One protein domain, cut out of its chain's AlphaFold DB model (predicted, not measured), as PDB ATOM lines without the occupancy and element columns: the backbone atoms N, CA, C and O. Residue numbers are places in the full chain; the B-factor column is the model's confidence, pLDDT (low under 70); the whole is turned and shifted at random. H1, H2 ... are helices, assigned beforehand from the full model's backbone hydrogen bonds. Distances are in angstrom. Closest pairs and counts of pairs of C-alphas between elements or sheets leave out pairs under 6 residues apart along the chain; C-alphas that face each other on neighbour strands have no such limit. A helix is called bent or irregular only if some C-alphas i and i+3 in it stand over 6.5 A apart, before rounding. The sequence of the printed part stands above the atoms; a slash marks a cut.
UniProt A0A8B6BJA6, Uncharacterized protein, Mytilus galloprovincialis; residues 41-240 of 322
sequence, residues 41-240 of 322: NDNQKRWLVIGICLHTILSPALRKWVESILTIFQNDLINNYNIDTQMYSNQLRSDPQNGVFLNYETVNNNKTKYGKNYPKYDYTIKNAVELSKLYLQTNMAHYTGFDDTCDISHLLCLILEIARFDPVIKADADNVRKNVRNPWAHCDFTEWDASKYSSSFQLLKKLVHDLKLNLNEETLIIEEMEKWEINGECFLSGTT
ATOM      1  N   ASN A  41     359.433 355.540 303.245       85.19
ATOM      2  CA  ASN A  41     359.497 355.180 304.660       85.19
ATOM      3  C   ASN A  41     359.566 356.447 305.531       85.19
ATOM      4  O   ASN A  41     359.828 357.545 305.036       85.19
ATOM      5  N   ASP A  42     359.338 356.311 306.834       89.44
ATOM      6  CA  ASP A  42     359.229 357.478 307.715       89.44
ATOM      7  C   ASP A  42     360.517 358.304 307.783       89.44
ATOM      8  O   ASP A  42     360.466 359.532 307.796       89.44
ATOM      9  N   ASN A  43     361.687 357.668 307.721       89.81
ATOM     10  CA  ASN A  43     362.944 358.409 307.710       89.81
ATOM     11  C   ASN A  43     363.132 359.210 306.411       89.81
ATOM     12  O   ASN A  43     363.585 360.354 306.439       89.81
ATOM     13  N   GLN A  44     362.738 358.643 305.269       86.62
ATOM     14  CA  GLN A  44     362.727 359.354 303.990       86.62
ATOM     15  C   GLN A  44     361.747 360.532 304.013       86.62
ATOM     16  O   GLN A  44     362.071 361.601 303.495       86.62
ATOM     17  N   LYS A  45     360.573 360.372 304.644       85.50
ATOM     18  CA  LYS A  45     359.616 361.475 304.836       85.50
ATOM     19  C   LYS A  45     360.225 362.590 305.680       85.50
ATOM     20  O   LYS A  45     360.180 363.741 305.266       85.50
ATOM     21  N   ARG A  46     360.833 362.264 306.823       93.00
ATOM     22  CA  ARG A  46     361.480 363.242 307.718       93.00
ATOM     23  C   ARG A  46     362.587 364.015 307.017       93.00
ATOM     24  O   ARG A  46     362.597 365.243 307.072       93.00
ATOM     25  N   TRP A  47     363.466 363.311 306.301       92.69
ATOM     26  CA  TRP A  47     364.495 363.933 305.467       92.69
ATOM     27  C   TRP A  47     363.888 364.901 304.441       92.69
ATOM     28  O   TRP A  47     364.356 366.032 304.295       92.69
ATOM     29  N   LEU A  48     362.815 364.483 303.759       89.94
ATOM     30  CA  LEU A  48     362.152 365.301 302.747       89.94
ATOM     31  C   LEU A  48     361.476 366.539 303.353       89.94
ATOM     32  O   LEU A  48     361.641 367.631 302.816       89.94
ATOM     33  N   VAL A  49     360.772 366.401 304.482       90.38
ATOM     34  CA  VAL A  49     360.155 367.533 305.197       90.38
ATOM     35  C   VAL A  49     361.206 368.559 305.604       90.38
ATOM     36  O   VAL A  49     361.018 369.748 305.364       90.38
ATOM     37  N   ILE A  50     362.338 368.119 306.159       95.31
ATOM     38  CA  ILE A  50     363.428 369.028 306.533       95.31
ATOM     39  C   ILE A  50     363.981 369.750 305.302       95.31
ATOM     40  O   ILE A  50     364.184 370.961 305.352       95.31
ATOM     41  N   GLY A  51     364.155 369.044 304.182       88.12
ATOM     42  CA  GLY A  51     364.534 369.658 302.908       88.12
ATOM     43  C   GLY A  51     363.559 370.738 302.455       88.12
ATOM     44  O   GLY A  51     363.980 371.840 302.103       88.12
ATOM     45  N   ILE A  52     362.256 370.456 302.521       87.75
ATOM     46  CA  ILE A  52     361.212 371.436 302.214       87.75
ATOM     47  C   ILE A  52     361.373 372.655 303.122       87.75
ATOM     48  O   ILE A  52     361.538 373.754 302.607       87.75
ATOM     49  N   CYS A  53     361.442 372.487 304.444       93.25
ATOM     50  CA  CYS A  53     361.593 373.611 305.370       93.25
ATOM     51  C   CYS A  53     362.875 374.426 305.128       93.25
ATOM     52  O   CYS A  53     362.833 375.658 305.170       93.25
ATOM     53  N   LEU A  54     364.006 373.775 304.834       91.62
ATOM     54  CA  LEU A  54     365.256 374.460 304.489       91.62
ATOM     55  C   LEU A  54     365.073 375.358 303.258       91.62
ATOM     56  O   LEU A  54     365.519 376.507 303.266       91.62
ATOM     57  N   HIS A  55     364.409 374.859 302.215       88.19
ATOM     58  CA  HIS A  55     364.296 375.546 300.927       88.19
ATOM     59  C   HIS A  55     363.138 376.540 300.836       88.19
ATOM     60  O   HIS A  55     363.317 377.607 300.258       88.19
ATOM     61  N   THR A  56     361.970 376.213 301.382       87.81
ATOM     62  CA  THR A  56     360.742 376.999 301.197       87.81
ATOM     63  C   THR A  56     360.459 377.956 302.348       87.81
ATOM     64  O   THR A  56     359.745 378.932 302.142       87.81
ATOM     65  N   ILE A  57     361.030 377.713 303.533       92.00
ATOM     66  CA  ILE A  57     360.782 378.529 304.731       92.00
ATOM     67  C   ILE A  57     362.052 379.271 305.148       92.00
ATOM     68  O   ILE A  57     362.079 380.501 305.162       92.00
ATOM     69  N   LEU A  58     363.128 378.539 305.459       95.62
ATOM     70  CA  LEU A  58     364.330 379.151 306.025       95.62
ATOM     71  C   LEU A  58     365.136 379.936 304.981       95.62
ATOM     72  O   LEU A  58     365.570 381.050 305.269       95.62
ATOM     73  N   SER A  59     365.334 379.397 303.769       94.06
ATOM     74  CA  SER A  59     366.123 380.087 302.733       94.06
ATOM     75  C   SER A  59     365.556 381.467 302.378       94.06
ATOM     76  O   SER A  59     366.326 382.425 302.411       94.06
ATOM     77  N   PRO A  60     364.246 381.636 302.096       92.38
ATOM     78  CA  PRO A  60     363.691 382.954 301.790       92.38
ATOM     79  C   PRO A  60     363.855 383.954 302.940       92.38
ATOM     80  O   PRO A  60     364.228 385.104 302.699       92.38
ATOM     81  N   ALA A  61     363.644 383.511 304.185       95.44
ATOM     82  CA  ALA A  61     363.839 384.349 305.365       95.44
ATOM     83  C   ALA A  61     365.300 384.815 305.494       95.44
ATOM     84  O   ALA A  61     365.565 386.010 305.644       95.44
ATOM     85  N   LEU A  62     366.253 383.887 305.356       97.62
ATOM     86  CA  LEU A  62     367.678 384.199 305.422       97.62
ATOM     87  C   LEU A  62     368.139 385.093 304.271       97.62
ATOM     88  O   LEU A  62     368.930 385.992 304.522       97.62
ATOM     89  N   ARG A  63     367.652 384.907 303.037       97.31
ATOM     90  CA  ARG A  63     368.015 385.763 301.890       97.31
ATOM     91  C   ARG A  63     367.697 387.222 302.174       97.31
ATOM     92  O   ARG A  63     368.594 388.059 302.127       97.31
ATOM     93  N   LYS A  64     366.444 387.494 302.548       95.88
ATOM     94  CA  LYS A  64     365.968 388.843 302.868       95.88
ATOM     95  C   LYS A  64     366.768 389.457 304.019       95.88
ATOM     96  O   LYS A  64     367.182 390.614 303.952       95.88
ATOM     97  N   TRP A  65     366.992 388.683 305.077       96.81
ATOM     98  CA  TRP A  65     367.698 389.161 306.261       96.81
ATOM     99  C   TRP A  65     369.189 389.425 305.988       96.81
ATOM    100  O   TRP A  65     369.680 390.516 306.281       96.81
ATOM    101  N   VAL A  66     369.895 388.484 305.351       97.94
ATOM    102  CA  VAL A  66     371.313 388.617 304.970       97.94
ATOM    103  C   VAL A  66     371.517 389.797 304.020       97.94
ATOM    104  O   VAL A  66     372.432 390.592 304.236       97.94
ATOM    105  N   GLU A  67     370.659 389.958 303.009       97.50
ATOM    106  CA  GLU A  67     370.726 391.078 302.065       97.50
ATOM    107  C   GLU A  67     370.632 392.435 302.777       97.50
ATOM    108  O   GLU A  67     371.402 393.352 302.475       97.50
ATOM    109  N   SER A  68     369.741 392.556 303.767       96.00
ATOM    110  CA  SER A  68     369.566 393.801 304.524       96.00
ATOM    111  C   SER A  68     370.835 394.201 305.290       96.00
ATOM    112  O   SER A  68     371.258 395.359 305.247       96.00
ATOM    113  N   ILE A  69     371.500 393.229 305.921       96.44
ATOM    114  CA  ILE A  69     372.738 393.446 306.677       96.44
ATOM    115  C   ILE A  69     373.893 393.757 305.730       96.44
ATOM    116  O   ILE A  69     374.668 394.683 305.977       96.44
ATOM    117  N   LEU A  70     373.998 393.019 304.625       97.19
ATOM    118  CA  LEU A  70     375.049 393.222 303.636       97.19
ATOM    119  C   LEU A  70     374.944 394.561 302.920       97.19
ATOM    120  O   LEU A  70     375.972 395.151 302.611       97.19
ATOM    121  N   THR A  71     373.735 395.064 302.694       96.88
ATOM    122  CA  THR A  71     373.532 396.393 302.107       96.88
ATOM    123  C   THR A  71     374.094 397.484 303.020       96.88
ATOM    124  O   THR A  71     374.810 398.376 302.566       96.88
ATOM    125  N   ILE A  72     373.838 397.389 304.329       96.25
ATOM    126  CA  ILE A  72     374.411 398.313 305.319       96.25
ATOM    127  C   ILE A  72     375.935 398.164 305.362       96.25
ATOM    128  O   ILE A  72     376.658 399.157 305.307       96.25
ATOM    129  N   PHE A  73     376.431 396.927 305.414       96.06
ATOM    130  CA  PHE A  73     377.865 396.656 305.452       96.06
ATOM    131  C   PHE A  73     378.591 397.163 304.201       96.06
ATOM    132  O   PHE A  73     379.683 397.715 304.304       96.06
ATOM    133  N   GLN A  74     377.973 397.046 303.026       96.06
ATOM    134  CA  GLN A  74     378.520 397.591 301.792       96.06
ATOM    135  C   GLN A  74     378.691 399.107 301.889       96.06
ATOM    136  O   GLN A  74     379.760 399.609 301.557       96.06
ATOM    137  N   ASN A  75     377.682 399.829 302.379       96.44
ATOM    138  CA  ASN A  75     377.771 401.280 302.548       96.44
ATOM    139  C   ASN A  75     378.888 401.670 303.527       96.44
ATOM    140  O   ASN A  75     379.645 402.601 303.253       96.44
ATOM    141  N   ASP A  76     379.048 400.926 304.626       95.88
ATOM    142  CA  ASP A  76     380.163 401.117 305.561       95.88
ATOM    143  C   ASP A  76     381.520 400.929 304.850       95.88
ATOM    144  O   ASP A  76     382.451 401.708 305.064       95.88
ATOM    145  N   LEU A  77     381.645 399.925 303.975       96.06
ATOM    146  CA  LEU A  77     382.874 399.670 303.218       96.06
ATOM    147  C   LEU A  77     383.131 400.696 302.105       96.06
ATOM    148  O   LEU A  77     384.286 401.045 301.862       96.06
ATOM    149  N   ILE A  78     382.085 401.210 301.457       96.75
ATOM    150  CA  ILE A  78     382.187 402.315 300.493       96.75
ATOM    151  C   ILE A  78     382.744 403.547 301.207       96.75
ATOM    152  O   ILE A  78     383.774 404.078 300.803       96.75
ATOM    153  N   ASN A  79     382.138 403.939 302.327       96.81
ATOM    154  CA  ASN A  79     382.510 405.164 303.035       96.81
ATOM    155  C   ASN A  79     383.923 405.121 303.633       96.81
ATOM    156  O   ASN A  79     384.615 406.136 303.650       96.81
ATOM    157  N   ASN A  80     384.354 403.962 304.138       96.06
ATOM    158  CA  ASN A  80     385.633 403.848 304.843       96.06
ATOM    159  C   ASN A  80     386.791 403.387 303.947       96.06
ATOM    160  O   ASN A  80     387.947 403.683 304.245       96.06
ATOM    161  N   TYR A  81     386.502 402.652 302.869       96.31
ATOM    162  CA  TYR A  81     387.526 401.983 302.059       96.31
ATOM    163  C   TYR A  81     387.344 402.162 300.549       96.31
ATOM    164  O   TYR A  81     388.156 401.632 299.786       96.31
ATOM    165  N   ASN A  82     386.322 402.905 300.107       96.75
ATOM    166  CA  ASN A  82     386.011 403.156 298.697       96.75
ATOM    167  C   ASN A  82     385.923 401.856 297.879       96.75
ATOM    168  O   ASN A  82     386.451 401.773 296.770       96.75
ATOM    169  N   ILE A  83     385.320 400.806 298.455       96.88
ATOM    170  CA  ILE A  83     385.306 399.450 297.874       96.88
ATOM    171  C   ILE A  83     384.665 399.385 296.473       96.88
ATOM    172  O   ILE A  83     384.948 398.489 295.680       96.88
ATOM    173  N   ASP A  84     383.833 400.361 296.133       97.19
ATOM    174  CA  ASP A  84     383.186 400.542 294.837       97.19
ATOM    175  C   ASP A  84     384.111 401.119 293.750       97.19
ATOM    176  O   ASP A  84     383.786 401.033 292.567       97.19
ATOM    177  N   THR A  85     385.280 401.656 294.113       96.62
ATOM    178  CA  THR A  85     386.237 402.289 293.180       96.62
ATOM    179  C   THR A  85     387.661 401.726 293.273       96.62
ATOM    180  O   THR A  85     388.599 402.282 292.695       96.62
ATOM    181  N   GLN A  86     387.846 400.609 293.981       95.81
ATOM    182  CA  GLN A  86     389.154 399.979 294.163       95.81
ATOM    183  C   GLN A  86     389.771 399.461 292.853       95.81
ATOM    184  O   GLN A  86     389.092 399.064 291.907       95.81
ATOM    185  N   MET A  87     391.102 399.435 292.836       94.94
ATOM    186  CA  MET A  87     391.976 398.933 291.778       94.94
ATOM    187  C   MET A  87     392.983 397.932 292.365       94.94
ATOM    188  O   MET A  87     393.119 397.807 293.578       94.94
ATOM    189  N   TYR A  88     393.773 397.270 291.512       96.00
ATOM    190  CA  TYR A  88     394.780 396.276 291.928       96.00
ATOM    191  C   TYR A  88     395.873 396.785 292.894       96.00
ATOM    192  O   TYR A  88     396.593 395.982 293.496       96.00
ATOM    193  N   SER A  89     396.071 398.096 293.010       94.75
ATOM    194  CA  SER A  89     397.073 398.671 293.911       94.75
ATOM    195  C   SER A  89     396.537 399.007 295.306       94.75
ATOM    196  O   SER A  89     397.344 399.151 296.222       94.75
ATOM    197  N   ASN A  90     395.218 399.158 295.476       94.31
ATOM    198  CA  ASN A  90     394.590 399.677 296.699       94.31
ATOM    199  C   ASN A  90     393.358 398.880 297.174       94.31
ATOM    200  O   ASN A  90     392.649 399.328 298.070       94.31
ATOM    201  N   GLN A  91     393.100 397.715 296.588       95.88
ATOM    202  CA  GLN A  91     392.072 396.774 297.004       95.88
ATOM    203  C   GLN A  91     392.277 396.280 298.436       95.88
ATOM    204  O   GLN A  91     393.402 396.017 298.883       95.88
ATOM    205  N   LEU A  92     391.163 396.052 299.126       96.12
ATOM    206  CA  LEU A  92     391.168 395.338 300.395       96.12
ATOM    207  C   LEU A  92     391.544 393.880 300.154       96.12
ATOM    208  O   LEU A  92     390.830 393.152 299.488       96.12
ATOM    209  N   ARG A  93     392.664 393.412 300.701       95.19
ATOM    210  CA  ARG A  93     393.041 391.989 300.575       95.19
ATOM    211  C   ARG A  93     392.256 391.087 301.524       95.19
ATOM    212  O   ARG A  93     392.060 389.913 301.227       95.19
ATOM    213  N   SER A  94     391.814 391.653 302.638       96.50
ATOM    214  CA  SER A  94     391.077 390.969 303.690       96.50
ATOM    215  C   SER A  94     390.002 391.887 304.264       96.50
ATOM    216  O   SER A  94     390.151 393.110 304.202       96.50
ATOM    217  N   ASP A  95     388.957 391.300 304.846       94.75
ATOM    218  CA  ASP A  95     387.972 392.009 305.659       94.75
ATOM    219  C   ASP A  95     388.702 392.713 306.824       94.75
ATOM    220  O   ASP A  95     389.390 392.051 307.613       94.75
ATOM    221  N   PRO A  96     388.580 394.047 306.949       92.25
ATOM    222  CA  PRO A  96     389.232 394.816 308.006       92.25
ATOM    223  C   PRO A  96     388.856 394.400 309.435       92.25
ATOM    224  O   PRO A  96     389.609 394.692 310.360       92.25
ATOM    225  N   GLN A  97     387.697 393.767 309.643       91.81
ATOM    226  CA  GLN A  97     387.181 393.451 310.977       91.81
ATOM    227  C   GLN A  97     387.652 392.093 311.503       91.81
ATOM    228  O   GLN A  97     387.837 391.944 312.710       91.81
ATOM    229  N   ASN A  98     387.839 391.098 310.632       93.06
ATOM    230  CA  ASN A  98     388.195 389.735 311.049       93.06
ATOM    231  C   ASN A  98     389.365 389.109 310.270       93.06
ATOM    232  O   ASN A  98     389.778 387.996 310.592       93.06
ATOM    233  N   GLY A  99     389.914 389.798 309.268       94.50
ATOM    234  CA  GLY A  99     391.065 389.340 308.494       94.50
ATOM    235  C   GLY A  99     390.770 388.265 307.442       94.50
ATOM    236  O   GLY A  99     391.714 387.812 306.787       94.50
ATOM    237  N   VAL A 100     389.506 387.872 307.233       94.69
ATOM    238  CA  VAL A 100     389.119 386.899 306.193       94.69
ATOM    239  C   VAL A 100     389.552 387.408 304.820       94.69
ATOM    240  O   VAL A 100     389.305 388.559 304.476       94.69
ATOM    241  N   PHE A 101     390.226 386.567 304.033       96.25
ATOM    242  CA  PHE A 101     390.721 386.949 302.710       96.25
ATOM    243  C   PHE A 101     389.567 387.171 301.725       96.25
ATOM    244  O   PHE A 101     388.698 386.311 301.586       96.25
ATOM    245  N   LEU A 102     389.592 388.292 301.001       96.75
ATOM    246  CA  LEU A 102     388.551 388.645 300.036       96.75
ATOM    247  C   LEU A 102     388.868 388.062 298.655       96.75
ATOM    248  O   LEU A 102     389.872 388.390 298.016       96.75
ATOM    249  N   ASN A 103     387.986 387.194 298.167       96.75
ATOM    250  CA  ASN A 103     388.189 386.445 296.937       96.75
ATOM    251  C   ASN A 103     387.692 387.201 295.695       96.75
ATOM    252  O   ASN A 103     386.618 386.918 295.166       96.75
ATOM    253  N   TYR A 104     388.506 388.108 295.152       97.06
ATOM    254  CA  TYR A 104     388.159 388.854 293.931       97.06
ATOM    255  C   TYR A 104     388.066 388.005 292.653       97.06
ATOM    256  O   TYR A 104     387.658 388.526 291.616       97.06
ATOM    257  N   GLU A 105     388.412 386.710 292.679       96.50
ATOM    258  CA  GLU A 105     388.147 385.828 291.533       96.50
ATOM    259  C   GLU A 105     386.638 385.649 291.281       96.50
ATOM    260  O   GLU A 105     386.236 385.384 290.148       96.50
ATOM    261  N   THR A 106     385.824 385.797 292.331       95.62
ATOM    262  CA  THR A 106     384.384 385.483 292.357       95.62
ATOM    263  C   THR A 106     383.481 386.587 291.813       95.62
ATOM    264  O   THR A 106     382.325 386.326 291.490       95.62
ATOM    265  N   VAL A 107     383.997 387.810 291.703       95.31
ATOM    266  CA  VAL A 107     383.229 389.002 291.321       95.31
ATOM    267  C   VAL A 107     383.549 389.439 289.899       95.31
ATOM    268  O   VAL A 107     384.590 389.074 289.343       95.31
ATOM    269  N   ASN A 108     382.654 390.221 289.293       93.69
ATOM    270  CA  ASN A 108     382.846 390.869 287.988       93.69
ATOM    271  C   ASN A 108     383.305 389.928 286.849       93.69
ATOM    272  O   ASN A 108     383.928 390.364 285.877       93.69
ATOM    273  N   ASN A 109     383.015 388.626 286.950       92.88
ATOM    274  CA  ASN A 109     383.515 387.581 286.046       92.88
ATOM    275  C   ASN A 109     385.053 387.546 285.909       92.88
ATOM    276  O   ASN A 109     385.579 387.115 284.876       92.88
ATOM    277  N   ASN A 110     385.786 387.980 286.937       95.81
ATOM    278  CA  ASN A 110     387.241 388.110 286.908       95.81
ATOM    279  C   ASN A 110     387.944 386.799 286.558       95.81
ATOM    280  O   ASN A 110     388.795 386.777 285.662       95.81
ATOM    281  N   LYS A 111     387.552 385.691 287.206       94.56
ATOM    282  CA  LYS A 111     388.131 384.372 286.925       94.56
ATOM    283  C   LYS A 111     387.972 383.971 285.463       94.56
ATOM    284  O   LYS A 111     388.939 383.559 284.828       94.56
ATOM    285  N   THR A 112     386.764 384.120 284.931       94.19
ATOM    286  CA  THR A 112     386.424 383.738 283.557       94.19
ATOM    287  C   THR A 112     387.136 384.621 282.536       94.19
ATOM    288  O   THR A 112     387.639 384.122 281.534       94.19
ATOM    289  N   LYS A 113     387.214 385.932 282.789       95.62
ATOM    290  CA  LYS A 113     387.761 386.906 281.835       95.62
ATOM    291  C   LYS A 113     389.289 386.961 281.830       95.62
ATOM    292  O   LYS A 113     389.889 387.177 280.779       95.62
ATOM    293  N   TYR A 114     389.922 386.797 282.989       96.56
ATOM    294  CA  TYR A 114     391.352 387.065 283.163       96.56
ATOM    295  C   TYR A 114     392.142 385.894 283.773       96.56
ATOM    296  O   TYR A 114     393.372 385.958 283.848       96.56
ATOM    297  N   GLY A 115     391.488 384.801 284.176       94.62
ATOM    298  CA  GLY A 115     392.145 383.567 284.613       94.62
ATOM    299  C   GLY A 115     392.912 383.714 285.927       94.62
ATOM    300  O   GLY A 115     392.326 383.668 286.998       94.62
ATOM    301  N   LYS A 116     394.243 383.810 285.853       94.19
ATOM    302  CA  LYS A 116     395.136 384.074 287.004       94.19
ATOM    303  C   LYS A 116     395.839 385.432 286.893       94.19
ATOM    304  O   LYS A 116     396.794 385.704 287.614       94.19
ATOM    305  N   ASN A 117     395.415 386.280 285.956       96.56
ATOM    306  CA  ASN A 117     396.004 387.596 285.744       96.56
ATOM    307  C   ASN A 117     395.368 388.631 286.685       96.56
ATOM    308  O   ASN A 117     394.606 389.492 286.248       96.56
ATOM    309  N   TYR A 118     395.683 388.514 287.979       95.00
ATOM    310  CA  TYR A 118     395.132 389.353 289.051       95.00
ATOM    311  C   TYR A 118     395.227 390.865 288.774       95.00
ATOM    312  O   TYR A 118     394.224 391.549 288.957       95.00
ATOM    313  N   PRO A 119     396.335 391.411 288.229       96.69
ATOM    314  CA  PRO A 119     396.410 392.839 287.912       96.69
ATOM    315  C   PRO A 119     395.349 393.369 286.938       96.69
ATOM    316  O   PRO A 119     395.141 394.577 286.886       96.69
ATOM    317  N   LYS A 120     394.695 392.502 286.151       96.88
ATOM    318  CA  LYS A 120     393.644 392.890 285.193       96.88
ATOM    319  C   LYS A 120     392.224 392.792 285.744       96.88
ATOM    320  O   LYS A 120     391.289 393.141 285.024       96.88
ATOM    321  N   TYR A 121     392.051 392.280 286.959       97.69
ATOM    322  CA  TYR A 121     390.731 392.114 287.554       97.69
ATOM    323  C   TYR A 121     390.038 393.465 287.758       97.69
ATOM    324  O   TYR A 121     390.680 394.486 287.999       97.69
ATOM    325  N   ASP A 122     388.713 393.449 287.666       97.12
ATOM    326  CA  ASP A 122     387.854 394.536 288.117       97.12
ATOM    327  C   ASP A 122     387.605 394.360 289.621       97.12
ATOM    328  O   ASP A 122     386.943 393.406 290.047       97.12
ATOM    329  N   TYR A 123     388.183 395.261 290.417       97.56
ATOM    330  CA  TYR A 123     388.120 395.258 291.880       97.56
ATOM    331  C   TYR A 123     386.938 396.072 292.432       97.56
ATOM    332  O   TYR A 123     386.805 396.192 293.647       97.56
ATOM    333  N   THR A 124     386.069 396.608 291.568       97.00
ATOM    334  CA  THR A 124     384.919 397.420 291.987       97.00
ATOM    335  C   THR A 124     383.774 396.556 292.515       97.00
ATOM    336  O   THR A 124     383.311 395.635 291.840       97.00
ATOM    337  N   ILE A 125     383.272 396.857 293.715       97.31
ATOM    338  CA  ILE A 125     382.148 396.130 294.323       97.31
ATOM    339  C   ILE A 125     380.884 396.986 294.284       97.31
ATOM    340  O   ILE A 125     380.720 397.932 295.050       97.31
ATOM    341  N   LYS A 126     379.981 396.642 293.362       93.00
ATOM    342  CA  LYS A 126     378.857 397.511 292.969       93.00
ATOM    343  C   LYS A 126     377.604 397.331 293.818       93.00
ATOM    344  O   LYS A 126     376.801 398.251 293.919       93.00
ATOM    345  N   ASN A 127     377.403 396.158 294.406       95.00
ATOM    346  CA  ASN A 127     376.207 395.838 295.187       95.00
ATOM    347  C   ASN A 127     376.496 394.748 296.237       95.00
ATOM    348  O   ASN A 127     377.563 394.127 296.235       95.00
ATOM    349  N   ALA A 128     375.520 394.500 297.112       96.25
ATOM    350  CA  ALA A 128     375.587 393.495 298.172       96.25
ATOM    351  C   ALA A 128     375.795 392.056 297.649       96.25
ATOM    352  O   ALA A 128     376.402 391.224 298.327       96.25
ATOM    353  N   VAL A 129     375.326 391.754 296.433       96.38
ATOM    354  CA  VAL A 129     375.513 390.443 295.787       96.38
ATOM    355  C   VAL A 129     376.985 390.225 295.435       96.38
ATOM    356  O   VAL A 129     377.557 389.198 295.782       96.38
ATOM    357  N   GLU A 130     377.642 391.199 294.808       95.88
ATOM    358  CA  GLU A 130     379.080 391.104 294.528       95.88
ATOM    359  C   GLU A 130     379.904 391.145 295.824       95.88
ATOM    360  O   GLU A 130     380.870 390.396 295.955       95.88
ATOM    361  N   LEU A 131     379.494 391.937 296.823       97.19
ATOM    362  CA  LEU A 131     380.155 391.944 298.131       97.19
ATOM    363  C   LEU A 131     380.136 390.558 298.787       97.19
ATOM    364  O   LEU A 131     381.158 390.102 299.287       97.19
ATOM    365  N   SER A 132     378.990 389.877 298.784       97.25
ATOM    366  CA  SER A 132     378.866 388.548 299.399       97.25
ATOM    367  C   SER A 132     379.729 387.497 298.708       97.25
ATOM    368  O   SER A 132     380.364 386.695 299.390       97.25
ATOM    369  N   LYS A 133     379.839 387.539 297.377       97.00
ATOM    370  CA  LYS A 133     380.699 386.617 296.618       97.00
ATOM    371  C   LYS A 133     382.163 386.655 297.062       97.00
ATOM    372  O   LYS A 133     382.801 385.604 297.071       97.00
ATOM    373  N   LEU A 134     382.670 387.806 297.522       96.88
ATOM    374  CA  LEU A 134     384.041 387.924 298.042       96.88
ATOM    375  C   LEU A 134     384.338 386.989 299.221       96.88
ATOM    376  O   LEU A 134     385.494 386.614 299.403       96.88
ATOM    377  N   TYR A 135     383.325 386.606 300.001       96.94
ATOM    378  CA  TYR A 135     383.465 385.728 301.167       96.94
ATOM    379  C   TYR A 135     383.278 384.246 300.827       96.94
ATOM    380  O   TYR A 135     383.249 383.399 301.716       96.94
ATOM    381  N   LEU A 136     383.126 383.912 299.544       95.19
ATOM    382  CA  LEU A 136     382.844 382.559 299.094       95.19
ATOM    383  C   LEU A 136     383.999 381.977 298.279       95.19
ATOM    384  O   LEU A 136     384.825 382.663 297.668       95.19
ATOM    385  N   GLN A 137     384.031 380.649 298.237       91.31
ATOM    386  CA  GLN A 137     384.904 379.931 297.319       91.31
ATOM    387  C   GLN A 137     384.424 380.113 295.874       91.31
ATOM    388  O   GLN A 137     383.230 380.240 295.602       91.31
ATOM    389  N   THR A 138     385.359 380.076 294.923       90.69
ATOM    390  CA  THR A 138     385.085 380.338 293.500       90.69
ATOM    391  C   THR A 138     384.011 379.420 292.902       90.69
ATOM    392  O   THR A 138     383.237 379.854 292.060       90.69
ATOM    393  N   ASN A 139     383.915 378.167 293.353       85.88
ATOM    394  CA  ASN A 139     382.877 377.217 292.932       85.88
ATOM    395  C   ASN A 139     381.486 377.505 293.533       85.88
ATOM    396  O   ASN A 139     380.488 377.067 292.969       85.88
ATOM    397  N   MET A 140     381.402 378.238 294.645       86.19
ATOM    398  CA  MET A 140     380.143 378.602 295.306       86.19
ATOM    399  C   MET A 140     379.590 379.949 294.815       86.19
ATOM    400  O   MET A 140     378.402 380.212 294.895       86.19
ATOM    401  N   ALA A 141     380.410 380.829 294.251       90.75
ATOM    402  CA  ALA A 141     379.990 382.196 293.926       90.75
ATOM    403  C   ALA A 141     379.197 382.357 292.603       90.75
ATOM    404  O   ALA A 141     379.392 383.332 291.879       90.75
ATOM    405  N   HIS A 142     378.316 381.412 292.255       87.81
ATOM    406  CA  HIS A 142     377.619 381.377 290.957       87.81
ATOM    407  C   HIS A 142     376.176 381.919 290.977       87.81
ATOM    408  O   HIS A 142     375.545 381.986 289.923       87.81
ATOM    409  N   TYR A 143     375.652 382.337 292.132       90.62
ATOM    410  CA  TYR A 143     374.310 382.921 292.233       90.62
ATOM    411  C   TYR A 143     374.246 384.345 291.656       90.62
ATOM    412  O   TYR A 143     375.235 385.090 291.630       90.62
ATOM    413  N   THR A 144     373.060 384.727 291.179       90.75
ATOM    414  CA  THR A 144     372.818 386.014 290.507       90.75
ATOM    415  C   THR A 144     372.189 387.062 291.416       90.75
ATOM    416  O   THR A 144     372.310 388.250 291.128       90.75
ATOM    417  N   GLY A 145     371.571 386.647 292.522       94.38
ATOM    418  CA  GLY A 145     370.954 387.541 293.496       94.38
ATOM    419  C   GLY A 145     370.595 386.827 294.796       94.38
ATOM    420  O   GLY A 145     370.769 385.615 294.908       94.38
ATOM    421  N   PHE A 146     370.067 387.560 295.779       95.00
ATOM    422  CA  PHE A 146     369.455 386.979 296.986       95.00
ATOM    423  C   PHE A 146     368.055 386.418 296.685       95.00
ATOM    424  O   PHE A 146     367.071 386.709 297.356       95.00
ATOM    425  N   ASP A 147     367.978 385.597 295.645       91.56
ATOM    426  CA  ASP A 147     366.784 384.934 295.138       91.56
ATOM    427  C   ASP A 147     366.988 383.410 295.164       91.56
ATOM    428  O   ASP A 147     367.864 382.894 295.863       91.56
ATOM    429  N   ASP A 148     366.185 382.666 294.408       87.50
ATOM    430  CA  ASP A 148     366.260 381.206 294.363       87.50
ATOM    431  C   ASP A 148     367.590 380.648 293.838       87.50
ATOM    432  O   ASP A 148     367.885 379.476 294.072       87.50
ATOM    433  N   THR A 149     368.433 381.474 293.212       91.25
ATOM    434  CA  THR A 149     369.797 381.087 292.824       91.25
ATOM    435  C   THR A 149     370.768 381.055 294.006       91.25
ATOM    436  O   THR A 149     371.793 380.380 293.928       91.25
ATOM    437  N   CYS A 150     370.454 381.734 295.116       92.19
ATOM    438  CA  CYS A 150     371.238 381.721 296.349       92.19
ATOM    439  C   CYS A 150     370.674 380.676 297.318       92.19
ATOM    440  O   CYS A 150     369.675 380.895 298.012       92.19
ATOM    441  N   ASP A 151     371.283 379.491 297.336       89.69
ATOM    442  CA  ASP A 151     370.850 378.415 298.227       89.69
ATOM    443  C   ASP A 151     371.256 378.656 299.698       89.69
ATOM    444  O   ASP A 151     372.105 379.491 300.026       89.69
ATOM    445  N   ILE A 152     370.679 377.863 300.600       93.75
ATOM    446  CA  ILE A 152     370.940 377.947 302.040       93.75
ATOM    447  C   ILE A 152     372.409 377.751 302.429       93.75
ATOM    448  O   ILE A 152     372.852 378.251 303.458       93.75
ATOM    449  N   SER A 153     373.188 377.027 301.632       93.56
ATOM    450  CA  SER A 153     374.596 376.786 301.929       93.56
ATOM    451  C   SER A 153     375.446 378.030 301.737       93.56
ATOM    452  O   SER A 153     376.330 378.280 302.556       93.56
ATOM    453  N   HIS A 154     375.118 378.845 300.732       94.25
ATOM    454  CA  HIS A 154     375.715 380.165 300.551       94.25
ATOM    455  C   HIS A 154     375.368 381.050 301.745       94.25
ATOM    456  O   HIS A 154     376.267 381.585 302.382       94.25
ATOM    457  N   LEU A 155     374.085 381.131 302.111       97.50
ATOM    458  CA  LEU A 155     373.610 381.974 303.214       97.50
ATOM    459  C   LEU A 155     374.286 381.622 304.543       97.50
ATOM    460  O   LEU A 155     374.820 382.503 305.212       97.50
ATOM    461  N   LEU A 156     374.329 380.335 304.900       97.94
ATOM    462  CA  LEU A 156     375.001 379.885 306.119       97.94
ATOM    463  C   LEU A 156     376.508 380.172 306.069       97.94
ATOM    464  O   LEU A 156     377.075 380.572 307.079       97.94
ATOM    465  N   CYS A 157     377.159 380.019 304.911       96.38
ATOM    466  CA  CYS A 157     378.571 380.374 304.764       96.38
ATOM    467  C   CYS A 157     378.804 381.876 304.969       96.38
ATOM    468  O   CYS A 157     379.701 382.256 305.714       96.38
ATOM    469  N   LEU A 158     377.976 382.732 304.367       97.75
ATOM    470  CA  LEU A 158     378.079 384.185 304.519       97.75
ATOM    471  C   LEU A 158     377.929 384.606 305.982       97.75
ATOM    472  O   LEU A 158     378.717 385.416 306.467       97.75
ATOM    473  N   ILE A 159     376.960 384.019 306.694       98.12
ATOM    474  CA  ILE A 159     376.754 384.286 308.121       98.12
ATOM    475  C   ILE A 159     378.006 383.938 308.926       98.12
ATOM    476  O   ILE A 159     378.368 384.679 309.831       98.12
ATOM    477  N   LEU A 160     378.698 382.847 308.592       97.31
ATOM    478  CA  LEU A 160     379.891 382.394 309.309       97.31
ATOM    479  C   LEU A 160     381.152 383.200 308.982       97.31
ATOM    480  O   LEU A 160     381.958 383.457 309.880       97.31
ATOM    481  N   GLU A 161     381.327 383.629 307.738       96.06
ATOM    482  CA  GLU A 161     382.566 384.279 307.294       96.06
ATOM    483  C   GLU A 161     382.572 385.792 307.549       96.06
ATOM    484  O   GLU A 161     383.618 386.375 307.828       96.06
ATOM    485  N   ILE A 162     381.411 386.446 307.531       95.94
ATOM    486  CA  ILE A 162     381.338 387.908 307.633       95.94
ATOM    487  C   ILE A 162     381.343 388.348 309.100       95.94
ATOM    488  O   ILE A 162     380.612 387.821 309.943       95.94
ATOM    489  N   ALA A 163     382.190 389.327 309.429       93.88
ATOM    490  CA  ALA A 163     382.356 389.817 310.800       93.88
ATOM    491  C   ALA A 163     381.116 390.537 311.352       93.88
ATOM    492  O   ALA A 163     380.895 390.546 312.559       93.88
ATOM    493  N   ARG A 164     380.300 391.125 310.469       94.69
ATOM    494  CA  ARG A 164     379.142 391.953 310.836       94.69
ATOM    495  C   ARG A 164     378.011 391.180 311.526       94.69
ATOM    496  O   ARG A 164     377.163 391.808 312.155       94.69
ATOM    497  N   PHE A 165     377.975 389.855 311.401       95.88
ATOM    498  CA  PHE A 165     376.959 389.027 312.044       95.88
ATOM    499  C   PHE A 165     377.280 388.769 313.520       95.88
ATOM    500  O   PHE A 165     378.432 388.535 313.886       95.88
ATOM    501  N   ASP A 166     376.243 388.783 314.360       95.25
ATOM    502  CA  ASP A 166     376.357 388.552 315.802       95.25
ATOM    503  C   ASP A 166     376.937 387.150 316.093       95.25
ATOM    504  O   ASP A 166     376.445 386.173 315.522       95.25
ATOM    505  N   PRO A 167     377.945 387.011 316.980       96.06
ATOM    506  CA  PRO A 167     378.560 385.723 317.302       96.06
ATOM    507  C   PRO A 167     377.578 384.619 317.709       96.06
ATOM    508  O   PRO A 167     377.828 383.454 317.398       96.06
ATOM    509  N   VAL A 168     376.467 384.963 318.371       96.88
ATOM    510  CA  VAL A 168     375.414 384.004 318.735       96.88
ATOM    511  C   VAL A 168     374.762 383.445 317.472       96.88
ATOM    512  O   VAL A 168     374.731 382.232 317.283       96.88
ATOM    513  N   ILE A 169     374.373 384.320 316.541       97.81
ATOM    514  CA  ILE A 169     373.778 383.917 315.259       97.81
ATOM    515  C   ILE A 169     374.766 383.080 314.441       97.81
ATOM    516  O   ILE A 169     374.372 382.098 313.810       97.81
ATOM    517  N   LYS A 170     376.064 383.415 314.471       98.12
ATOM    518  CA  LYS A 170     377.103 382.608 313.809       98.12
ATOM    519  C   LYS A 170     377.161 381.195 314.392       98.12
ATOM    520  O   LYS A 170     377.223 380.234 313.630       98.12
ATOM    521  N   ALA A 171     377.109 381.050 315.717       98.31
ATOM    522  CA  ALA A 171     377.078 379.738 316.360       98.31
ATOM    523  C   ALA A 171     375.834 378.925 315.955       98.31
ATOM    524  O   ALA A 171     375.946 377.735 315.658       98.31
ATOM    525  N   ASP A 172     374.665 379.559 315.864       98.44
ATOM    526  CA  ASP A 172     373.433 378.876 315.450       98.44
ATOM    527  C   ASP A 172     373.416 378.503 313.972       98.44
ATOM    528  O   ASP A 172     373.033 377.385 313.619       98.44
ATOM    529  N   ALA A 173     373.919 379.380 313.104       98.62
ATOM    530  CA  ALA A 173     374.120 379.068 311.697       98.62
ATOM    531  C   ALA A 173     375.096 377.894 311.521       98.62
ATOM    532  O   ALA A 173     374.859 377.016 310.687       98.62
ATOM    533  N   ASP A 174     376.158 377.821 312.329       98.62
ATOM    534  CA  ASP A 174     377.089 376.692 312.310       98.62
ATOM    535  C   ASP A 174     376.417 375.391 312.765       98.62
ATOM    536  O   ASP A 174     376.607 374.345 312.139       98.62
ATOM    537  N   ASN A 175     375.576 375.455 313.801       98.50
ATOM    538  CA  ASN A 175     374.797 374.312 314.268       98.50
ATOM    539  C   ASN A 175     373.825 373.809 313.195       98.50
ATOM    540  O   ASN A 175     373.789 372.606 312.936       98.50
ATOM    541  N   VAL A 176     373.083 374.700 312.527       98.69
ATOM    542  CA  VAL A 176     372.193 374.330 311.412       98.69
ATOM    543  C   VAL A 176     372.996 373.743 310.250       98.69
ATOM    544  O   VAL A 176     372.627 372.704 309.697       98.69
ATOM    545  N   ARG A 177     374.136 374.349 309.898       98.56
ATOM    546  CA  ARG A 177     375.012 373.864 308.825       98.56
ATOM    547  C   ARG A 177     375.514 372.449 309.101       98.56
ATOM    548  O   ARG A 177     375.376 371.583 308.239       98.56
ATOM    549  N   LYS A 178     376.081 372.212 310.288       98.25
ATOM    550  CA  LYS A 178     376.697 370.934 310.679       98.25
ATOM    551  C   LYS A 178     375.677 369.837 310.946       98.25
ATOM    552  O   LYS A 178     375.907 368.706 310.538       98.25
ATOM    553  N   ASN A 179     374.573 370.162 311.615       98.06
ATOM    554  CA  ASN A 179     373.659 369.153 312.147       98.06
ATOM    555  C   ASN A 179     372.378 368.983 311.330       98.06
ATOM    556  O   ASN A 179     371.693 367.987 311.539       98.06
ATOM    557  N   VAL A 180     372.054 369.897 310.411       98.12
ATOM    558  CA  VAL A 180     370.822 369.817 309.608       98.12
ATOM    559  C   VAL A 180     371.144 369.814 308.119       98.12
ATOM    560  O   VAL A 180     370.943 368.803 307.452       98.12
ATOM    561  N   ARG A 181     371.714 370.904 307.587       97.25
ATOM    562  CA  ARG A 181     371.940 371.065 306.141       97.25
ATOM    563  C   ARG A 181     372.928 370.044 305.584       97.25
ATOM    564  O   ARG A 181     372.671 369.481 304.526       97.25
ATOM    565  N   ASN A 182     374.075 369.836 306.235       95.75
ATOM    566  CA  ASN A 182     375.094 368.913 305.723       95.75
ATOM    567  C   ASN A 182     374.632 367.447 305.755       95.75
ATOM    568  O   ASN A 182     374.744 366.809 304.710       95.75
ATOM    569  N   PRO A 183     374.053 366.927 306.859       94.75
ATOM    570  CA  PRO A 183     373.430 365.602 306.859       94.75
ATOM    571  C   PRO A 183     372.305 365.483 305.832       94.75
ATOM    572  O   PRO A 183     372.110 364.430 305.238       94.75
ATOM    573  N   TRP A 184     371.570 366.570 305.578       95.25
ATOM    574  CA  TRP A 184     370.507 366.562 304.576       95.25
ATOM    575  C   TRP A 184     371.071 366.446 303.154       95.25
ATOM    576  O   TRP A 184     370.576 365.645 302.364       95.25
ATOM    577  N   ALA A 185     372.139 367.184 302.840       88.56
ATOM    578  CA  ALA A 185     372.791 367.155 301.530       88.56
ATOM    579  C   ALA A 185     373.604 365.869 301.278       88.56
ATOM    580  O   ALA A 185     373.727 365.429 300.137       88.56
ATOM    581  N   HIS A 186     374.152 365.261 302.333       88.75
ATOM    582  CA  HIS A 186     374.908 364.006 302.294       88.75
ATOM    583  C   HIS A 186     374.103 362.894 302.963       88.75
ATOM    584  O   HIS A 186     374.500 362.348 303.987       88.75
ATOM    585  N   CYS A 187     372.927 362.630 302.398       85.38
ATOM    586  CA  CYS A 187     371.892 361.869 303.077       85.38
ATOM    587  C   CYS A 187     372.284 360.413 303.361       85.38
ATOM    588  O   CYS A 187     372.505 359.624 302.441       85.38
ATOM    589  N   ASP A 188     372.246 360.062 304.645       89.25
ATOM    590  CA  ASP A 188     372.015 358.709 305.137       89.25
ATOM    591  C   ASP A 188     370.609 358.661 305.753       89.25
ATOM    592  O   ASP A 188     370.357 359.239 306.812       89.25
ATOM    593  N   PHE A 189     369.667 357.979 305.092       88.69
ATOM    594  CA  PHE A 189     368.286 357.883 305.577       88.69
ATOM    595  C   PHE A 189     368.179 357.218 306.953       88.69
ATOM    596  O   PHE A 189     367.178 357.404 307.633       88.69
ATOM    597  N   THR A 190     369.167 356.446 307.401       91.50
ATOM    598  CA  THR A 190     369.110 355.830 308.733       91.50
ATOM    599  C   THR A 190     369.281 356.851 309.861       91.50
ATOM    600  O   THR A 190     368.739 356.633 310.940       91.50
ATOM    601  N   GLU A 191     369.916 358.001 309.595       91.44
ATOM    602  CA  GLU A 191     370.092 359.083 310.573       91.44
ATOM    603  C   GLU A 191     368.816 359.901 310.815       91.44
ATOM    604  O   GLU A 191     368.706 360.576 311.834       91.44
ATOM    605  N   TRP A 192     367.839 359.863 309.902       92.69
ATOM    606  CA  TRP A 192     366.620 360.684 309.961       92.69
ATOM    607  C   TRP A 192     365.507 360.043 310.791       92.69
ATOM    608  O   TRP A 192     364.357 359.951 310.360       92.69
ATOM    609  N   ASP A 193     365.849 359.596 311.994       95.81
ATOM    610  CA  ASP A 193     364.869 359.134 312.972       95.81
ATOM    611  C   ASP A 193     364.058 360.301 313.580       95.81
ATOM    612  O   ASP A 193     364.270 361.483 313.282       95.81
ATOM    613  N   ALA A 194     363.096 359.976 314.445       96.50
ATOM    614  CA  ALA A 194     362.251 360.976 315.098       96.50
ATOM    615  C   ALA A 194     363.045 361.970 315.977       96.50
ATOM    616  O   ALA A 194     362.661 363.135 316.094       96.50
ATOM    617  N   SER A 195     364.164 361.542 316.576       97.62
ATOM    618  CA  SER A 195     364.999 362.394 317.429       97.62
ATOM    619  C   SER A 195     365.795 363.400 316.600       97.62
ATOM    620  O   SER A 195     365.797 364.601 316.897       97.62
ATOM    621  N   LYS A 196     366.415 362.944 315.508       97.38
ATOM    622  CA  LYS A 196     367.096 363.810 314.543       97.38
ATOM    623  C   LYS A 196     366.137 364.813 313.921       97.38
ATOM    624  O   LYS A 196     366.488 365.979 313.755       97.38
ATOM    625  N   TYR A 197     364.928 364.371 313.598       97.25
ATOM    626  CA  TYR A 197     363.890 365.215 313.026       97.25
ATOM    627  C   TYR A 197     363.491 366.356 313.971       97.25
ATOM    628  O   TYR A 197     363.610 367.524 313.599       97.25
ATOM    629  N   SER A 198     363.131 366.039 315.219       98.06
ATOM    630  CA  SER A 198     362.751 367.057 316.207       98.06
ATOM    631  C   SER A 198     363.915 367.992 316.563       98.06
ATOM    632  O   SER A 198     363.753 369.213 316.570       98.06
ATOM    633  N   SER A 199     365.123 367.457 316.780       98.31
ATOM    634  CA  SER A 199     366.301 368.295 317.060       98.31
ATOM    635  C   SER A 199     366.659 369.212 315.887       98.31
ATOM    636  O   SER A 199     367.072 370.351 316.102       98.31
ATOM    637  N   SER A 200     366.435 368.776 314.643       98.56
ATOM    638  CA  SER A 200     366.625 369.630 313.469       98.56
ATOM    639  C   SER A 200     365.668 370.819 313.486       98.56
ATOM    640  O   SER A 200     366.124 371.949 313.332       98.56
ATOM    641  N   PHE A 201     364.375 370.610 313.752       98.56
ATOM    642  CA  PHE A 201     363.417 371.714 313.885       98.56
ATOM    643  C   PHE A 201     363.768 372.673 315.021       98.56
ATOM    644  O   PHE A 201     363.666 373.885 314.841       98.56
ATOM    645  N   GLN A 202     364.234 372.165 316.163       98.56
ATOM    646  CA  GLN A 202     364.702 373.016 317.261       98.56
ATOM    647  C   GLN A 202     365.851 373.932 316.824       98.56
ATOM    648  O   GLN A 202     365.828 375.120 317.133       98.56
ATOM    649  N   LEU A 203     366.821 373.413 316.063       98.69
ATOM    650  CA  LEU A 203     367.932 374.214 315.543       98.69
ATOM    651  C   LEU A 203     367.471 375.263 314.522       98.69
ATOM    652  O   LEU A 203     367.934 376.400 314.577       98.69
ATOM    653  N   LEU A 204     366.549 374.909 313.619       98.62
ATOM    654  CA  LEU A 204     365.997 375.854 312.641       98.62
ATOM    655  C   LEU A 204     365.228 376.989 313.334       98.62
ATOM    656  O   LEU A 204     365.479 378.158 313.049       98.62
ATOM    657  N   LYS A 205     364.343 376.653 314.281       98.38
ATOM    658  CA  LYS A 205     363.553 377.628 315.050       98.38
ATOM    659  C   LYS A 205     364.436 378.513 315.925       98.38
ATOM    660  O   LYS A 205     364.229 379.722 315.967       98.38
ATOM    661  N   LYS A 206     365.459 377.936 316.567       98.25
ATOM    662  CA  LYS A 206     366.436 378.701 317.351       98.25
ATOM    663  C   LYS A 206     367.154 379.733 316.484       98.25
ATOM    664  O   LYS A 206     367.183 380.899 316.857       98.25
ATOM    665  N   LEU A 207     367.663 379.325 315.315       98.50
ATOM    666  CA  LEU A 207     368.303 380.259 314.392       98.50
ATOM    667  C   LEU A 207     367.362 381.421 314.062       98.50
ATOM    668  O   LEU A 207     367.782 382.563 314.180       98.50
ATOM    669  N   VAL A 208     366.100 381.135 313.710       97.88
ATOM    670  CA  VAL A 208     365.086 382.156 313.386       97.88
ATOM    671  C   VAL A 208     364.843 383.126 314.547       97.88
ATOM    672  O   VAL A 208     364.849 384.331 314.309       97.88
ATOM    673  N   HIS A 209     364.691 382.635 315.782       96.81
ATOM    674  CA  HIS A 209     364.572 383.494 316.969       96.81
ATOM    675  C   HIS A 209     365.783 384.425 317.131       96.81
ATOM    676  O   HIS A 209     365.636 385.622 317.381       96.81
ATOM    677  N   ASP A 210     366.994 383.898 316.951       96.50
ATOM    678  CA  ASP A 210     368.221 384.668 317.154       96.50
ATOM    679  C   ASP A 210     368.485 385.693 316.033       96.50
ATOM    680  O   ASP A 210     369.209 386.667 316.260       96.50
ATOM    681  N   LEU A 211     367.836 385.567 314.861       95.12
ATOM    682  CA  LEU A 211     367.871 386.590 313.801       95.12
ATOM    683  C   LEU A 211     367.255 387.929 314.239       95.12
ATOM    684  O   LEU A 211     367.545 388.950 313.605       95.12
ATOM    685  N   LYS A 212     366.419 387.928 315.293       92.12
ATOM    686  CA  LYS A 212     365.694 389.103 315.807       92.12
ATOM    687  C   LYS A 212     364.911 389.807 314.697       92.12
ATOM    688  O   LYS A 212     365.036 391.019 314.497       92.12
ATOM    689  N   LEU A 213     364.142 389.025 313.938       93.69
ATOM    690  CA  LEU A 213     363.229 389.561 312.929       93.69
ATOM    691  C   LEU A 213     362.139 390.399 313.608       93.69
ATOM    692  O   LEU A 213     362.010 390.431 314.834       93.69
ATOM    693  N   ASN A 214     361.325 391.104 312.820       93.31
ATOM    694  CA  ASN A 214     360.137 391.698 313.422       93.31
ATOM    695  C   ASN A 214     359.190 390.586 313.909       93.31
ATOM    696  O   ASN A 214     359.115 389.518 313.301       93.31
ATOM    697  N   LEU A 215     358.458 390.854 314.996       90.56
ATOM    698  CA  LEU A 215     357.651 389.842 315.689       90.56
ATOM    699  C   LEU A 215     356.667 389.118 314.756       90.56
ATOM    700  O   LEU A 215     356.464 387.916 314.893       90.56
ATOM    701  N   ASN A 216     356.078 389.834 313.794       92.31
ATOM    702  CA  ASN A 216     355.128 389.250 312.849       92.31
ATOM    703  C   ASN A 216     355.818 388.289 311.872       92.31
ATOM    704  O   ASN A 216     355.316 387.196 311.640       92.31
ATOM    705  N   GLU A 217     356.961 388.680 311.303       91.88
ATOM    706  CA  GLU A 217     357.747 387.826 310.404       91.88
ATOM    707  C   GLU A 217     358.257 386.576 311.118       91.88
ATOM    708  O   GLU A 217     358.112 385.474 310.596       91.88
ATOM    709  N   GLU A 218     358.809 386.742 312.320       94.62
ATOM    710  CA  GLU A 218     359.292 385.634 313.140       94.62
ATOM    711  C   GLU A 218     358.169 384.640 313.442       94.62
ATOM    712  O   GLU A 218     358.306 383.451 313.163       94.62
ATOM    713  N   THR A 219     357.026 385.139 313.926       94.56
ATOM    714  CA  THR A 219     355.862 384.308 314.263       94.56
ATOM    715  C   THR A 219     355.379 383.520 313.050       94.56
ATOM    716  O   THR A 219     355.200 382.310 313.146       94.56
ATOM    717  N   LEU A 220     355.245 384.162 311.884       93.56
ATOM    718  CA  LEU A 220     354.811 383.486 310.656       93.56
ATOM    719  C   LEU A 220     355.764 382.360 310.238       93.56
ATOM    720  O   LEU A 220     355.315 381.297 309.813       93.56
ATOM    721  N   ILE A 221     357.076 382.583 310.354       94.75
ATOM    722  CA  ILE A 221     358.087 381.576 310.016       94.75
ATOM    723  C   ILE A 221     358.026 380.403 310.998       94.75
ATOM    724  O   ILE A 221     358.035 379.249 310.569       94.75
ATOM    725  N   ILE A 222     357.953 380.689 312.301       97.06
ATOM    726  CA  ILE A 222     357.898 379.666 313.350       97.06
ATOM    727  C   ILE A 222     356.617 378.836 313.234       97.06
ATOM    728  O   ILE A 222     356.704 377.610 313.203       97.06
ATOM    729  N   GLU A 223     355.453 379.470 313.078       92.94
ATOM    730  CA  GLU A 223     354.175 378.773 312.890       92.94
ATOM    731  C   GLU A 223     354.198 377.868 311.653       92.94
ATOM    732  O   GLU A 223     353.670 376.756 311.678       92.94
ATOM    733  N   GLU A 224     354.811 378.314 310.553       91.75
ATOM    734  CA  GLU A 224     354.940 377.488 309.355       91.75
ATOM    735  C   GLU A 224     355.875 376.295 309.594       91.75
ATOM    736  O   GLU A 224     355.534 375.169 309.227       91.75
ATOM    737  N   MET A 225     357.012 376.491 310.274       96.00
ATOM    738  CA  MET A 225     357.887 375.382 310.672       96.00
ATOM    739  C   MET A 225     357.157 374.375 311.568       96.00
ATOM    740  O   MET A 225     357.273 373.176 311.336       96.00
ATOM    741  N   GLU A 226     356.369 374.834 312.540       95.69
ATOM    742  CA  GLU A 226     355.598 373.964 313.436       95.69
ATOM    743  C   GLU A 226     354.519 373.170 312.694       95.69
ATOM    744  O   GLU A 226     354.333 371.980 312.955       95.69
ATOM    745  N   LYS A 227     353.843 373.774 311.707       92.12
ATOM    746  CA  LYS A 227     352.899 373.039 310.850       92.12
ATOM    747  C   LYS A 227     353.586 371.896 310.113       92.12
ATOM    748  O   LYS A 227     353.009 370.809 310.047       92.12
ATOM    749  N   TRP A 228     354.781 372.129 309.569       93.00
ATOM    750  CA  TRP A 228     355.560 371.094 308.885       93.00
ATOM    751  C   TRP A 228     356.126 370.051 309.847       93.00
ATOM    752  O   TRP A 228     356.113 368.873 309.503       93.00
ATOM    753  N   GLU A 229     356.557 370.450 311.043       95.44
ATOM    754  CA  GLU A 229     357.023 369.541 312.098       95.44
ATOM    755  C   GLU A 229     355.914 368.577 312.546       95.44
ATOM    756  O   GLU A 229     356.145 367.382 312.701       95.44
ATOM    757  N   ILE A 230     354.688 369.082 312.716       92.06
ATOM    758  CA  ILE A 230     353.554 368.288 313.210       92.06
ATOM    759  C   ILE A 230     352.921 367.449 312.094       92.06
ATOM    760  O   ILE A 230     352.564 366.292 312.309       92.06
ATOM    761  N   ASN A 231     352.740 368.028 310.903       86.19
ATOM    762  CA  ASN A 231     351.908 367.433 309.853       86.19
ATOM    763  C   ASN A 231     352.696 366.927 308.640       86.19
ATOM    764  O   ASN A 231     352.117 366.256 307.785       86.19
ATOM    765  N   GLY A 232     353.993 367.227 308.532       85.56
ATOM    766  CA  GLY A 232     354.780 366.977 307.322       85.56
ATOM    767  C   GLY A 232     354.825 365.506 306.907       85.56
ATOM    768  O   GLY A 232     354.645 365.192 305.732       85.56
ATOM    769  N   GLU A 233     354.991 364.583 307.861       85.06
ATOM    770  CA  GLU A 233     354.971 363.141 307.568       85.06
ATOM    771  C   GLU A 233     353.596 362.683 307.044       85.06
ATOM    772  O   GLU A 233     353.525 361.867 306.118       85.06
ATOM    773  N   CYS A 234     352.499 363.243 307.565       79.81
ATOM    774  CA  CYS A 234     351.140 362.971 307.085       79.81
ATOM    775  C   CYS A 234     350.905 363.539 305.679       79.81
ATOM    776  O   CYS A 234     350.345 362.841 304.829       79.81
ATOM    777  N   PHE A 235     351.395 364.756 305.408       74.94
ATOM    778  CA  PHE A 235     351.328 365.380 304.083       74.94
ATOM    779  C   PHE A 235     351.986 364.502 303.018       74.94
ATOM    780  O   PHE A 235     351.402 364.274 301.961       74.94
ATOM    781  N   LEU A 236     353.162 363.947 303.322       73.06
ATOM    782  CA  LEU A 236     353.903 363.075 302.405       73.06
ATOM    783  C   LEU A 236     353.342 361.653 302.308       73.06
ATOM    784  O   LEU A 236     353.599 360.959 301.329       73.06
ATOM    785  N   SER A 237     352.582 361.209 303.308       66.50
ATOM    786  CA  SER A 237     351.942 359.889 303.302       66.50
ATOM    787  C   SER A 237     350.639 359.861 302.494       66.50
ATOM    788  O   SER A 237     350.071 358.788 302.314       66.50
ATOM    789  N   GLY A 238     350.128 361.019 302.052       53.84
ATOM    790  CA  GLY A 238     348.823 361.124 301.387       53.84
ATOM    791  C   GLY A 238     347.629 360.816 302.304       53.84
ATOM    792  O   GLY A 238     346.495 360.789 301.845       53.84
ATOM    793  N   THR A 239     347.864 360.596 303.603       52.41
ATOM    794  CA  THR A 239     346.840 360.226 304.594       52.41
ATOM    795  C   THR A 239     346.067 361.432 305.118       52.41
ATOM    796  O   THR A 239     344.934 361.301 305.575       52.41
ATOM    797  N   THR A 240     346.640 362.633 305.020       46.31
ATOM    798  CA  THR A 240     345.871 363.873 305.122       46.31
ATOM    799  C   THR A 240     345.072 364.074 303.845       46.31
ATOM    800  O   THR A 240     345.646 364.382 302.799       46.31
TER     801      THR A 240
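What this domain is: This is residues 41 to 240 of the 322 residues of an uncharacterized protein of Mytilus galloprovincialis (UniProt A0A8B6BJA6). One long, kinked helix, H1, forms a spine along most of an elongated domain, with H4, H5, H6 and H7 packed along its first part in a bundle of five helices. Past them, towards the other end of H1, lies a region mostly of loops, with short H3 on H1 and short H2 farther out, touching no helix. The printed part has 200 residues with seven named helices, H1 to H7 in order, and no named strand; the class is all helix. The whole is compact, with a radius of gyration of the C-alphas of 19.0 A and spans of 63 by 36 by 24 A.

Where its parts are: H1, residues 42 to 81, begins at C-alpha 42 (359.229, 357.478, 307.715) and is 53.0 A long, with a kink of 36 degrees near residue 60. H2 is residues 110 to 114, 5.7 A, and H3 is residues 128 to 133, 8.7 A. H4, residues 152 to 161, is 14.2 A long. H5, residues 167 to 185, is 25.0 A long and only just irregular, with C-alphas 179 and 182 6.6 A apart. H6, residues 194 to 210, is 24.5 A long. H7, residues 215 to 237, is 32.9 A long and irregular, with C-alphas 230 and 233 7.8 A apart; it ends at C-alpha 237 (351.942, 359.889, 303.302).

How they stand to each other: H1 is the hub, touching five helices. With residues 42 to 61 alone it touches H7, closest at the C-alphas of Lys 45 and Glu 233, 5.6 A, at a shallow tilt of 25 degrees, opposite ways. With residues 43 to 58 alone it touches H6, closest at the C-alphas of Arg 46 and Tyr 197, 6.2 A. With residues 54 to 66 alone it touches H4, closest at the C-alphas of Ser 59 and Ile 152, 5.3 A, at a steep tilt of 44 degrees. It also touches H5, whose closest C-alphas are those of Trp 47 and Trp 184, 6.6 A, and H3, with those of Thr 71 and Ala 128 at 5.3 A. H4 and H5, H5 and H6, and H6 and H7 are helical hairpins. H2 is apart from H1 and H3. Every O i to N i+4 pair is within hydrogen-bond range in H2, H3, H4 and H6; the counts are 32 of 36 in H1, 12 of 15 in H5 and 17 of 19 in H7.

The domain as a whole: The C-alphas farthest apart, those of Ser 89 and Thr 239, are 64.2 A apart. The printed part has no cut. The links H1 to H2, H2 to H3 and H3 to H4 are long, with 28, 13 and 18 residues. Mean pLDDT of the printed part is 93.5; residues 237 to 240 are under 70.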